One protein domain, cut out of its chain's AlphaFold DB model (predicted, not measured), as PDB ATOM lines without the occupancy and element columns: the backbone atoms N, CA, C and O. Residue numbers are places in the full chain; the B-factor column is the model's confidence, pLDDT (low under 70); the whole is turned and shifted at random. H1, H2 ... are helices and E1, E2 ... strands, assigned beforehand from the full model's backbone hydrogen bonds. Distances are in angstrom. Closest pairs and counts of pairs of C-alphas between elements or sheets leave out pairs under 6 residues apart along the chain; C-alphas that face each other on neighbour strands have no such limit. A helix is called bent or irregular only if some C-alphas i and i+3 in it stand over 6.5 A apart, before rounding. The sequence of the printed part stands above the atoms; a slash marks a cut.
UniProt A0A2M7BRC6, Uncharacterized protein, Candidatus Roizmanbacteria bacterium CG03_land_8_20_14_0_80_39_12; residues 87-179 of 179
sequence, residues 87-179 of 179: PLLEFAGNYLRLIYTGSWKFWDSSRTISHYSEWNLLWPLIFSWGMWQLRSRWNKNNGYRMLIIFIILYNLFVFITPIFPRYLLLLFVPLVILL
ATOM      1  N   PRO A  87     183.495 216.026 147.983       71.00
ATOM      2  CA  PRO A  87     183.871 217.230 148.713       71.00
ATOM      3  C   PRO A  87     182.625 217.857 149.361       71.00
ATOM      4  O   PRO A  87     182.011 218.770 148.818       71.00
ATOM      5  N   LEU A  88     182.228 217.349 150.531       71.19
ATOM      6  CA  LEU A  88     180.974 217.702 151.219       71.19
ATOM      7  C   LEU A  88     180.806 219.216 151.427       71.19
ATOM      8  O   LEU A  88     179.705 219.742 151.288       71.19
ATOM      9  N   LEU A  89     181.904 219.927 151.702       73.19
ATOM     10  CA  LEU A  89     181.900 221.378 151.909       73.19
ATOM     11  C   LEU A  89     181.512 222.171 150.654       73.19
ATOM     12  O   LEU A  89     180.929 223.243 150.769       73.19
ATOM     13  N   GLU A  90     181.777 221.657 149.455       76.81
ATOM     14  CA  GLU A  90     181.392 222.340 148.213       76.81
ATOM     15  C   GLU A  90     179.886 222.262 147.928       76.81
ATOM     16  O   GLU A  90     179.344 223.081 147.174       76.81
ATOM     17  N   PHE A  91     179.214 221.279 148.536       77.88
ATOM     18  CA  PHE A  91     177.765 221.092 148.491       77.88
ATOM     19  C   PHE A  91     177.058 221.717 149.701       77.88
ATOM     20  O   PHE A  91     175.833 221.605 149.807       77.88
ATOM     21  N   ALA A  92     177.797 222.406 150.577       84.06
ATOM     22  CA  ALA A  92     177.244 223.061 151.749       84.06
ATOM     23  C   ALA A  92     176.116 224.033 151.362       84.06
ATOM     24  O   ALA A  92     176.299 224.927 150.534       84.06
ATOM     25  N   GLY A  93     174.924 223.840 151.930       86.06
ATOM     26  CA  GLY A  93     173.758 224.691 151.670       86.06
ATOM     27  C   GLY A  93     173.143 224.554 150.269       86.06
ATOM     28  O   GLY A  93     172.239 225.315 149.925       86.06
ATOM     29  N   ASN A  94     173.559 223.572 149.461       88.06
ATOM     30  CA  ASN A  94     173.031 223.360 148.105       88.06
ATOM     31  C   ASN A  94     171.511 223.082 148.092       88.06
ATOM     32  O   ASN A  94     170.825 223.421 147.130       88.06
ATOM     33  N   TYR A  95     170.953 222.541 149.182       90.50
ATOM     34  CA  TYR A  95     169.503 222.370 149.326       90.50
ATOM     35  C   TYR A  95     168.738 223.699 149.409       90.50
ATOM     36  O   TYR A  95     167.626 223.785 148.899       90.50
ATOM     37  N   LEU A  96     169.321 224.749 150.002       93.38
ATOM     38  CA  LEU A  96     168.689 226.072 150.050       93.38
ATOM     39  C   LEU A  96     168.594 226.654 148.646       93.38
ATOM     40  O   LEU A  96     167.561 227.200 148.270       93.38
ATOM     41  N   ARG A  97     169.641 226.465 147.837       91.81
ATOM     42  CA  ARG A  97     169.616 226.841 146.422       91.81
ATOM     43  C   ARG A  97     168.468 226.140 145.692       91.81
ATOM     44  O   ARG A  97     167.722 226.809 144.978       91.81
ATOM     45  N   LEU A  98     168.271 224.845 145.941       92.69
ATOM     46  CA  LEU A  98     167.159 224.087 145.372       92.69
ATOM     47  C   LEU A  98     165.796 224.641 145.807       92.69
ATOM     48  O   LEU A  98     164.918 224.832 144.974       92.69
ATOM     49  N   ILE A  99     165.632 224.946 147.094       94.56
ATOM     50  CA  ILE A  99     164.381 225.484 147.640       94.56
ATOM     51  C   ILE A  99     164.065 226.864 147.055       94.56
ATOM     52  O   ILE A  99     162.947 227.085 146.601       94.56
ATOM     53  N   TYR A 100     165.030 227.783 147.047       95.50
ATOM     54  CA  TYR A 100     164.785 229.184 146.695       95.50
ATOM     55  C   TYR A 100     164.861 229.481 145.199       95.50
ATOM     56  O   TYR A 100     164.202 230.409 144.739       95.50
ATOM     57  N   THR A 101     165.650 228.720 144.440       93.19
ATOM     58  CA  THR A 101     165.901 228.996 143.011       93.19
ATOM     59  C   THR A 101     165.557 227.836 142.083       93.19
ATOM     60  O   THR A 101     165.747 227.949 140.874       93.19
ATOM     61  N   GLY A 102     165.128 226.692 142.620       91.31
ATOM     62  CA  GLY A 102     164.849 225.497 141.822       91.31
ATOM     63  C   GLY A 102     166.077 224.878 141.162       91.31
ATOM     64  O   GLY A 102     165.931 223.992 140.326       91.31
ATOM     65  N   SER A 103     167.282 225.330 141.516       90.81
ATOM     66  CA  SER A 103     168.540 224.855 140.942       90.81
ATOM     67  C   SER A 103     169.417 224.214 142.007       90.81
ATOM     68  O   SER A 103     169.482 224.692 143.138       90.81
ATOM     69  N   TRP A 104     170.122 223.142 141.659       89.62
ATOM     70  CA  TRP A 104     171.083 222.512 142.560       89.62
ATOM     71  C   TRP A 104     172.309 222.022 141.798       89.62
ATOM     72  O   TRP A 104     172.240 221.692 140.615       89.62
ATOM     73  N   LYS A 105     173.456 221.992 142.479       86.69
ATOM     74  CA  LYS A 105     174.668 221.357 141.953       86.69
ATOM     75  C   LYS A 105     174.529 219.845 142.064       86.69
ATOM     76  O   LYS A 105     174.312 219.344 143.171       86.69
ATOM     77  N   PHE A 106     174.657 219.137 140.953       80.00
ATOM     78  CA  PHE A 106     174.706 217.684 140.966       80.00
ATOM     79  C   PHE A 106     176.093 217.201 141.413       80.00
ATOM     80  O   PHE A 106     177.084 217.916 141.277       80.00
ATOM     81  N   TRP A 107     176.163 216.006 142.001       73.06
ATOM     82  CA  TRP A 107     177.416 215.432 142.513       73.06
ATOM     83  C   TRP A 107     178.204 214.659 141.437       73.06
ATOM     84  O   TRP A 107     178.913 213.705 141.750       73.06
ATOM     85  N   ASP A 108     178.062 215.053 140.167       71.94
ATOM     86  CA  ASP A 108     178.843 214.526 139.045       71.94
ATOM     87  C   ASP A 108     180.215 215.209 138.928       71.94
ATOM     88  O   ASP A 108     180.479 216.260 139.517       71.94
ATOM     89  N   SER A 109     181.106 214.612 138.132       67.12
ATOM     90  CA  SER A 109     182.446 215.146 137.855       67.12
ATOM     91  C   SER A 109     182.415 216.539 137.214       67.12
ATOM     92  O   SER A 109     183.313 217.341 137.458       67.12
ATOM     93  N   SER A 110     181.370 216.848 136.443       70.75
ATOM     94  CA  SER A 110     181.147 218.149 135.806       70.75
ATOM     95  C   SER A 110     180.503 219.204 136.712       70.75
ATOM     96  O   SER A 110     180.426 220.365 136.311       70.75
ATOM     97  N   ARG A 111     180.057 218.833 137.922       68.69
ATOM     98  CA  ARG A 111     179.348 219.700 138.885       68.69
ATOM     99  C   ARG A 111     178.233 220.503 138.222       68.69
ATOM    100  O   ARG A 111     178.086 221.710 138.455       68.69
ATOM    101  N   THR A 112     177.473 219.841 137.358       80.19
ATOM    102  CA  THR A 112     176.465 220.502 136.532       80.19
ATOM    103  C   THR A 112     175.380 221.113 137.413       80.19
ATOM    104  O   THR A 112     174.905 220.518 138.386       80.19
ATOM    105  N   ILE A 113     174.994 222.348 137.093       84.06
ATOM    106  CA  ILE A 113     173.842 222.985 137.725       84.06
ATOM    107  C   ILE A 113     172.607 222.444 137.014       84.06
ATOM    108  O   ILE A 113     172.378 222.741 135.845       84.06
ATOM    109  N   SER A 114     171.831 221.642 137.732       87.25
ATOM    110  CA  SER A 114     170.566 221.094 137.254       87.25
ATOM    111  C   SER A 114     169.401 221.925 137.781       87.25
ATOM    112  O   SER A 114     169.432 222.398 138.920       87.25
ATOM    113  N   HIS A 115     168.368 222.090 136.958       89.56
ATOM    114  CA  HIS A 115     167.110 222.725 137.343       89.56
ATOM    115  C   HIS A 115     166.026 221.672 137.566       89.56
ATOM    116  O   HIS A 115     165.926 220.702 136.815       89.56
ATOM    117  N   TYR A 116     165.214 221.860 138.606       89.44
ATOM    118  CA  TYR A 116     164.128 220.944 138.939       89.44
ATOM    119  C   TYR A 116     162.869 221.342 138.183       89.44
ATOM    120  O   TYR A 116     162.359 222.443 138.376       89.44
ATOM    121  N   SER A 117     162.357 220.445 137.343       88.50
ATOM    122  CA  SER A 117     161.191 220.709 136.492       88.50
ATOM    123  C   SER A 117     159.909 220.986 137.277       88.50
ATOM    124  O   SER A 117     159.059 221.729 136.805       88.50
ATOM    125  N   GLU A 118     159.766 220.410 138.472       90.06
ATOM    126  CA  GLU A 118     158.567 220.570 139.310       90.06
ATOM    127  C   GLU A 118     158.719 221.678 140.366       90.06
ATOM    128  O   GLU A 118     157.878 221.813 141.261       90.06
ATOM    129  N   TRP A 119     159.800 222.463 140.312       94.06
ATOM    130  CA  TRP A 119     159.964 223.581 141.234       94.06
ATOM    131  C   TRP A 119     158.899 224.650 140.980       94.06
ATOM    132  O   TRP A 119     158.579 224.986 139.841       94.06
ATOM    133  N   ASN A 120     158.369 225.217 142.060       94.06
ATOM    134  CA  ASN A 120     157.425 226.322 142.000       94.06
ATOM    135  C   ASN A 120     157.599 227.253 143.210       94.06
ATOM    136  O   ASN A 120     158.270 226.921 144.189       94.06
ATOM    137  N   LEU A 121     156.941 228.413 143.163       94.25
ATOM    138  CA  LEU A 121     157.026 229.436 144.209       94.25
ATOM    139  C   LEU A 121     156.501 228.981 145.581       94.25
ATOM    140  O   LEU A 121     156.828 229.613 146.583       94.25
ATOM    141  N   LEU A 122     155.743 227.882 145.679       93.00
ATOM    142  CA  LEU A 122     155.302 227.366 146.980       93.00
ATOM    143  C   LEU A 122     156.473 226.832 147.805       93.00
ATOM    144  O   LEU A 122     156.411 226.880 149.027       93.00
ATOM    145  N   TRP A 123     157.551 226.368 147.173       93.44
ATOM    146  CA  TRP A 123     158.719 225.830 147.873       93.44
ATOM    147  C   TRP A 123     159.372 226.866 148.800       93.44
ATOM    148  O   TRP A 123     159.422 226.624 150.011       93.44
ATOM    149  N   PRO A 124     159.827 228.038 148.307       95.81
ATOM    150  CA  PRO A 124     160.406 229.058 149.176       95.81
ATOM    151  C   PRO A 124     159.389 229.641 150.163       95.81
ATOM    152  O   PRO A 124     159.774 229.984 151.283       95.81
ATOM    153  N   LEU A 125     158.105 229.727 149.789       94.50
ATOM    154  CA  LEU A 125     157.049 230.247 150.662       94.50
ATOM    155  C   LEU A 125     156.785 229.318 151.853       94.50
ATOM    156  O   LEU A 125     156.867 229.758 153.000       94.50
ATOM    157  N   ILE A 126     156.533 228.031 151.595       94.38
ATOM    158  CA  ILE A 126     156.294 227.018 152.634       94.38
ATOM    159  C   ILE A 126     157.524 226.877 153.523       94.38
ATOM    160  O   ILE A 126     157.387 226.823 154.743       94.38
ATOM    161  N   PHE A 127     158.724 226.853 152.936       95.19
ATOM    162  CA  PHE A 127     159.950 226.747 153.719       95.19
ATOM    163  C   PHE A 127     160.135 227.958 154.641       95.19
ATOM    164  O   PHE A 127     160.262 227.790 155.851       95.19
ATOM    165  N   SER A 128     160.081 229.179 154.100       95.00
ATOM    166  CA  SER A 128     160.308 230.397 154.891       95.00
ATOM    167  C   SER A 128     159.249 230.569 155.982       95.00
ATOM    168  O   SER A 128     159.579 230.871 157.131       95.00
ATOM    169  N   TRP A 129     157.980 230.316 155.658       93.88
ATOM    170  CA  TRP A 129     156.897 230.417 156.631       93.88
ATOM    171  C   TRP A 129     156.945 229.298 157.678       93.88
ATOM    172  O   TRP A 129     156.789 229.562 158.869       93.88
ATOM    173  N   GLY A 130     157.209 228.053 157.276       92.69
ATOM    174  CA  GLY A 130     157.357 226.932 158.205       92.69
ATOM    175  C   GLY A 130     158.516 227.147 159.185       92.69
ATOM    176  O   GLY A 130     158.358 226.919 160.385       92.69
ATOM    177  N   MET A 131     159.645 227.682 158.703       94.06
ATOM    178  CA  MET A 131     160.784 228.066 159.545       94.06
ATOM    179  C   MET A 131     160.424 229.197 160.523       94.06
ATOM    180  O   MET A 131     160.808 229.146 161.692       94.06
ATOM    181  N   TRP A 132     159.630 230.183 160.094       93.38
ATOM    182  CA  TRP A 132     159.122 231.243 160.975       93.38
ATOM    183  C   TRP A 132     158.219 230.700 162.098       93.38
ATOM    184  O   TRP A 132     158.317 231.122 163.255       93.38
ATOM    185  N   GLN A 133     157.372 229.711 161.792       92.06
ATOM    186  CA  GLN A 133     156.441 229.113 162.756       92.06
ATOM    187  C   GLN A 133     157.131 228.301 163.865       92.06
ATOM    188  O   GLN A 133     156.523 228.099 164.921       92.06
ATOM    189  N   LEU A 134     158.396 227.885 163.695       92.12
ATOM    190  CA  LEU A 134     159.126 227.082 164.690       92.12
ATOM    191  C   LEU A 134     159.080 227.716 166.089       92.12
ATOM    192  O   LEU A 134     158.774 227.039 167.072       92.12
ATOM    193  N   ARG A 135     159.299 229.035 166.184       89.62
ATOM    194  CA  ARG A 135     159.290 229.755 167.468       89.62
ATOM    195  C   ARG A 135     157.906 229.766 168.114       89.62
ATOM    196  O   ARG A 135     157.789 229.542 169.316       89.62
ATOM    197  N   SER A 136     156.862 230.010 167.322       89.81
ATOM    198  CA  SER A 136     155.477 230.085 167.808       89.81
ATOM    199  C   SER A 136     154.967 228.724 168.297       89.81
ATOM    200  O   SER A 136     154.221 228.629 169.274       89.81
ATOM    201  N   ARG A 137     155.402 227.638 167.647       88.94
ATOM    202  CA  ARG A 137     154.944 226.275 167.951       88.94
ATOM    203  C   ARG A 137     155.776 225.561 169.020       88.94
ATOM    204  O   ARG A 137     155.299 224.567 169.566       88.94
ATOM    205  N   TRP A 138     156.950 226.085 169.388       89.00
ATOM    206  CA  TRP A 138     157.856 225.472 170.371       89.00
ATOM    207  C   TRP A 138     157.192 225.167 171.719       89.00
ATOM    208  O   TRP A 138     157.327 224.066 172.244       89.00
ATOM    209  N   ASN A 139     156.411 226.097 172.270       87.81
ATOM    210  CA  ASN A 139     155.815 225.925 173.600       87.81
ATOM    211  C   ASN A 139     154.433 225.244 173.593       87.81
ATOM    212  O   ASN A 139     153.854 225.069 174.660       87.81
ATOM    213  N   LYS A 140     153.893 224.830 172.433       86.75
ATOM    214  CA  LYS A 140     152.529 224.264 172.362       86.75
ATOM    215  C   LYS A 140     152.409 222.868 172.982       86.75
ATOM    216  O   LYS A 140     151.522 222.626 173.790       86.75
ATOM    217  N   ASN A 141     153.249 221.920 172.564       87.62
ATOM    218  CA  ASN A 141     153.205 220.519 173.011       87.62
ATOM    219  C   ASN A 141     154.602 219.882 172.860       87.62
ATOM    220  O   ASN A 141     155.389 220.293 172.010       87.62
ATOM    221  N   ASN A 142     154.905 218.860 173.666       81.69
ATOM    222  CA  ASN A 142     156.010 217.918 173.442       81.69
ATOM    223  C   ASN A 142     156.089 217.409 171.989       81.69
ATOM    224  O   ASN A 142     157.181 217.372 171.435       81.69
ATOM    225  N   GLY A 143     154.959 217.072 171.352       84.06
ATOM    226  CA  GLY A 143     154.939 216.605 169.958       84.06
ATOM    227  C   GLY A 143     155.476 217.645 168.969       84.06
ATOM    228  O   GLY A 143     156.347 217.339 168.159       84.06
ATOM    229  N   TYR A 144     155.039 218.904 169.100       86.88
ATOM    230  CA  TYR A 144     155.568 220.013 168.298       86.88
ATOM    231  C   TYR A 144     157.058 220.247 168.558       86.88
ATOM    232  O   TYR A 144     157.807 220.454 167.610       86.88
ATOM    233  N   ARG A 145     157.516 220.145 169.814       87.50
ATOM    234  CA  ARG A 145     158.949 220.244 170.143       87.50
ATOM    235  C   ARG A 145     159.763 219.170 169.437       87.50
ATOM    236  O   ARG A 145     160.738 219.506 168.776       87.50
ATOM    237  N   MET A 146     159.345 217.907 169.529       83.31
ATOM    238  CA  MET A 146     160.019 216.793 168.853       83.31
ATOM    239  C   MET A 146     160.099 217.020 167.342       83.31
ATOM    240  O   MET A 146     161.150 216.794 166.746       83.31
ATOM    241  N   LEU A 147     159.021 217.511 166.735       87.12
ATOM    242  CA  LEU A 147     158.971 217.807 165.306       87.12
ATOM    243  C   LEU A 147     159.885 218.986 164.923       87.12
ATOM    244  O   LEU A 147     160.593 218.908 163.924       87.12
ATOM    245  N   ILE A 148     159.953 220.041 165.739       89.75
ATOM    246  CA  ILE A 148     160.881 221.167 165.534       89.75
ATOM    247  C   ILE A 148     162.338 220.704 165.638       89.75
ATOM    248  O   ILE A 148     163.163 221.066 164.803       89.75
ATOM    249  N   ILE A 149     162.661 219.870 166.629       87.44
ATOM    250  CA  ILE A 149     164.008 219.304 166.787       87.44
ATOM    251  C   ILE A 149     164.367 218.448 165.573       87.44
ATOM    252  O   ILE A 149     165.480 218.558 165.064       87.44
ATOM    253  N   PHE A 150     163.423 217.644 165.077       88.38
ATOM    254  CA  PHE A 150     163.610 216.885 163.846       88.38
ATOM    255  C   PHE A 150     163.930 217.804 162.664       88.38
ATOM    256  O   PHE A 150     164.920 217.573 161.980       88.38
ATOM    257  N   ILE A 151     163.159 218.879 162.463       90.44
ATOM    258  CA  ILE A 151     163.398 219.858 161.392       90.44
ATOM    259  C   ILE A 151     164.789 220.482 161.511       90.44
ATOM    260  O   ILE A 151     165.485 220.602 160.506       90.44
ATOM    261  N   ILE A 152     165.219 220.869 162.714       90.12
ATOM    262  CA  ILE A 152     166.542 221.473 162.932       90.12
ATOM    263  C   ILE A 152     167.653 220.474 162.592       90.12
ATOM    264  O   ILE A 152     168.542 220.789 161.803       90.12
ATOM    265  N   LEU A 153     167.583 219.259 163.142       86.31
ATOM    266  CA  LEU A 153     168.566 218.209 162.866       86.31
ATOM    267  C   LEU A 153     168.589 217.847 161.379       86.31
ATOM    268  O   LEU A 153     169.663 217.686 160.800       86.31
ATOM    269  N   TYR A 154     167.418 217.764 160.744       87.19
ATOM    270  CA  TYR A 154     167.301 217.443 159.327       87.19
ATOM    271  C   TYR A 154     167.868 218.546 158.441       87.19
ATOM    272  O   TYR A 154     168.617 218.231 157.523       87.19
ATOM    273  N   ASN A 155     167.618 219.824 158.752       90.00
ATOM    274  CA  ASN A 155     168.248 220.952 158.058       90.00
ATOM    275  C   ASN A 155     169.778 220.890 158.138       90.00
ATOM    276  O   ASN A 155     170.442 221.068 157.122       90.00
ATOM    277  N   LEU A 156     170.345 220.606 159.317       87.25
ATOM    278  CA  LEU A 156     171.797 220.447 159.476       87.25
ATOM    279  C   LEU A 156     172.333 219.281 158.637       87.25
ATOM    280  O   LEU A 156     173.388 219.388 158.017       87.25
ATOM    281  N   PHE A 157     171.584 218.184 158.575       83.81
ATOM    282  CA  PHE A 157     171.935 217.027 157.765       83.81
ATOM    283  C   PHE A 157     171.901 217.319 156.257       83.81
ATOM    284  O   PHE A 157     172.879 217.035 155.561       83.81
ATOM    285  N   VAL A 158     170.826 217.923 155.738       86.31
ATOM    286  CA  VAL A 158     170.753 218.305 154.313       86.31
ATOM    287  C   VAL A 158     171.693 219.452 153.957       86.31
ATOM    288  O   VAL A 158     172.030 219.618 152.787       86.31
ATOM    289  N   PHE A 159     172.173 220.216 154.944       86.19
ATOM    290  CA  PHE A 159     173.169 221.257 154.715       86.19
ATOM    291  C   PHE A 159     174.494 220.684 154.218       86.19
ATOM    292  O   PHE A 159     175.090 221.291 153.342       86.19
ATOM    293  N   ILE A 160     174.940 219.537 154.736       79.44
ATOM    294  CA  ILE A 160     176.257 218.954 154.415       79.44
ATOM    295  C   ILE A 160     176.197 217.767 153.452       79.44
ATOM    296  O   ILE A 160     177.238 217.227 153.083       79.44
ATOM    297  N   THR A 161     175.001 217.316 153.069       76.50
ATOM    298  CA  THR A 161     174.850 216.141 152.209       76.50
ATOM    299  C   THR A 161     174.573 216.509 150.754       76.50
ATOM    300  O   THR A 161     173.829 217.452 150.478       76.50
ATOM    301  N   PRO A 162     175.124 215.741 149.791       76.25
ATOM    302  CA  PRO A 162     174.733 215.852 148.393       76.25
ATOM    303  C   PRO A 162     173.232 215.605 148.253       76.25
ATOM    304  O   PRO A 162     172.732 214.514 148.542       76.25
ATOM    305  N   ILE A 163     172.503 216.640 147.846       76.88
ATOM    306  CA  ILE A 163     171.047 216.613 147.842       76.88
ATOM    307  C   ILE A 163     170.475 216.142 146.506       76.88
ATOM    308  O   ILE A 163     170.864 216.609 145.438       76.88
ATOM    309  N   PHE A 164     169.468 215.273 146.595       79.62
ATOM    310  CA  PHE A 164     168.492 215.038 145.538       79.62
ATOM    311  C   PHE A 164     167.122 215.600 145.961       79.62
ATOM    312  O   PHE A 164     166.785 215.471 147.143       79.62
ATOM    313  N   PRO A 165     166.296 216.148 145.046       80.81
ATOM    314  CA  PRO A 165     165.017 216.784 145.387       80.81
ATOM    315  C   PRO A 165     164.109 215.971 146.319       80.81
ATOM    316  O   PRO A 165     163.541 216.518 147.257       80.81
ATOM    317  N   ARG A 166     164.063 214.644 146.157       80.81
ATOM    318  CA  ARG A 166     163.271 213.742 147.016       80.81
ATOM    319  C   ARG A 166     163.615 213.807 148.510       80.81
ATOM    320  O   ARG A 166     162.771 213.479 149.334       80.81
ATOM    321  N   TYR A 167     164.830 214.216 148.883       81.94
ATOM    322  CA  TYR A 167     165.215 214.362 150.293       81.94
ATOM    323  C   TYR A 167     164.450 215.507 150.965       81.94
ATOM    324  O   TYR A 167     164.164 215.449 152.156       81.94
ATOM    325  N   LEU A 168     163.998 216.499 150.194       85.62
ATOM    326  CA  LEU A 168     163.189 217.592 150.717       85.62
ATOM    327  C   LEU A 168     161.824 217.128 151.239       85.62
ATOM    328  O   LEU A 168     161.264 217.809 152.087       85.62
ATOM    329  N   LEU A 169     161.311 215.954 150.852       84.25
ATOM    330  CA  LEU A 169     160.057 215.425 151.409       84.25
ATOM    331  C   LEU A 169     160.114 215.284 152.936       84.25
ATOM    332  O   LEU A 169     159.175 215.673 153.630       84.25
ATOM    333  N   LEU A 170     161.242 214.803 153.464       83.38
ATOM    334  CA  LEU A 170     161.455 214.666 154.906       83.38
ATOM    335  C   LEU A 170     161.626 216.018 155.613       83.38
ATOM    336  O   LEU A 170     161.556 216.069 156.833       83.38
ATOM    337  N   LEU A 171     161.801 217.114 154.873       87.12
ATOM    338  CA  LEU A 171     161.836 218.471 155.412       87.12
ATOM    339  C   LEU A 171     160.470 219.167 155.296       87.12
ATOM    340  O   LEU A 171     159.970 219.723 156.271       87.12
ATOM    341  N   PHE A 172     159.850 219.110 154.116       87.25
ATOM    342  CA  PHE A 172     158.603 219.810 153.812       87.25
ATOM    343  C   PHE A 172     157.389 219.193 154.499       87.25
ATOM    344  O   PHE A 172     156.542 219.948 154.962       87.25
ATOM    345  N   VAL A 173     157.295 217.863 154.628       87.38
ATOM    346  CA  VAL A 173     156.148 217.239 155.316       87.38
ATOM    347  C   VAL A 173     156.042 217.721 156.773       87.38
ATOM    348  O   VAL A 173     154.981 218.222 157.147       87.38
ATOM    349  N   PRO A 174     157.113 217.682 157.593       85.56
ATOM    350  CA  PRO A 174     157.087 218.289 158.923       85.56
ATOM    351  C   PRO A 174     156.783 219.792 158.919       85.56
ATOM    352  O   PRO A 174     156.017 220.253 159.760       85.56
ATOM    353  N   LEU A 175     157.354 220.563 157.987       88.19
ATOM    354  CA  LEU A 175     157.105 222.007 157.912       88.19
ATOM    355  C   LEU A 175     155.637 222.321 157.618       88.19
ATOM    356  O   LEU A 175     155.092 223.224 158.241       88.19
ATOM    357  N   VAL A 176     154.985 221.557 156.738       89.50
ATOM    358  CA  VAL A 176     153.553 221.701 156.439       89.50
ATOM    359  C   VAL A 176     152.692 221.377 157.661       89.50
ATOM    360  O   VAL A 176     151.721 222.078 157.908       89.50
ATOM    361  N   ILE A 177     153.071 220.385 158.476       87.06
ATOM    362  CA  ILE A 177     152.374 220.065 159.739       87.06
ATOM    363  C   ILE A 177     152.452 221.229 160.752       87.06
ATOM    364  O   ILE A 177     151.606 221.336 161.641       87.06
ATOM    365  N   LEU A 178     153.467 222.098 160.657       83.19
ATOM    366  CA  LEU A 178     153.619 223.252 161.552       83.19
ATOM    367  C   LEU A 178     152.773 224.471 161.179       83.19
ATOM    368  O   LEU A 178     152.565 225.323 162.055       83.19
ATOM    369  N   LEU A 179     152.345 224.568 159.917       85.50
ATOM    370  CA  LEU A 179     151.491 225.644 159.408       85.50
ATOM    371  C   LEU A 179     150.138 225.602 160.134       85.50
ATOM    372  O   LEU A 179     149.824 226.588 160.852       85.50
TER     373      LEU A 179
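Overview. This is residues 87 to 179 of the 179 residues of an uncharacterized protein of Candidatus Roizmanbacteria bacterium CG03_land_8_20_14_0_80_39_12 (UniProt A0A2M7BRC6). H4 and H5 lie side by side as a helical hairpin, and H3 packs across H5 to complete an elongated body of three long helices. At one end of this body, H2 stands between H3 and the small E1-E2 strand hairpin, while H1 meets the last residues of H4. The 93 printed residues hold H1, H2, E1, E2, H3, H4 and H5 in that order, with E1 and E2 an antiparallel sheet; the class is mostly helix. The whole is compact, with a radius of gyration of the C-alphas of 14.0 A, and spans 47 by 27 by 17 A.

Arrangement. H1, residues 88 to 91, touches residues 159 to 160 alone of H4, residues 142 to 160; the closest C-alphas, of Leu 88 and Ile 160, are 5.8 A apart. H2, residues 94 to 101, touches residues 123 to 127 alone of H3, residues 122 to 137; the closest C-alphas are those of Tyr 100 and Pro 124, 5.0 A. E1, residues 103 to 105, and E2, residues 113 to 115, form an antiparallel hairpin, with N 104 and O 114 within hydrogen-bond range at 2.9 A. H3 touches residues 172 to 178 alone of H5, residues 165 to 178, the same way at a steep tilt of 43 degrees; the closest C-alphas are those of Gly 130 and Leu 175, 4.9 A. H4, the hub, touches H5 at a shallow tilt of 25 degrees, opposite ways; the closest C-alphas are those of Ile 151 and Leu 171, 6.3 A. Every O i to N i+4 pair is within hydrogen-bond range in H2, but 10 of 12 in H3, 14 of 15 in H4 and 6 of 10 in H5; H1 is too short for one.

Along the chain. H1 begins at C-alpha 88 (180.974, 217.702, 151.219). H3 measures 21.0 A, with a kink of 27 degrees near residue 131, and is only just irregular: C-alphas 132 and 135 are 6.7 A apart. H4 measures 27.8 A, and H5, 20.8 A, ends at C-alpha 178 (153.619, 223.252, 161.552).

Size, cuts and confidence. The C-alphas farthest apart, of Ser 110 and Lys 140, are 46.8 A apart. The printed part has no cut, and no link is long. Residues 109 and 111 have pLDDT under 70.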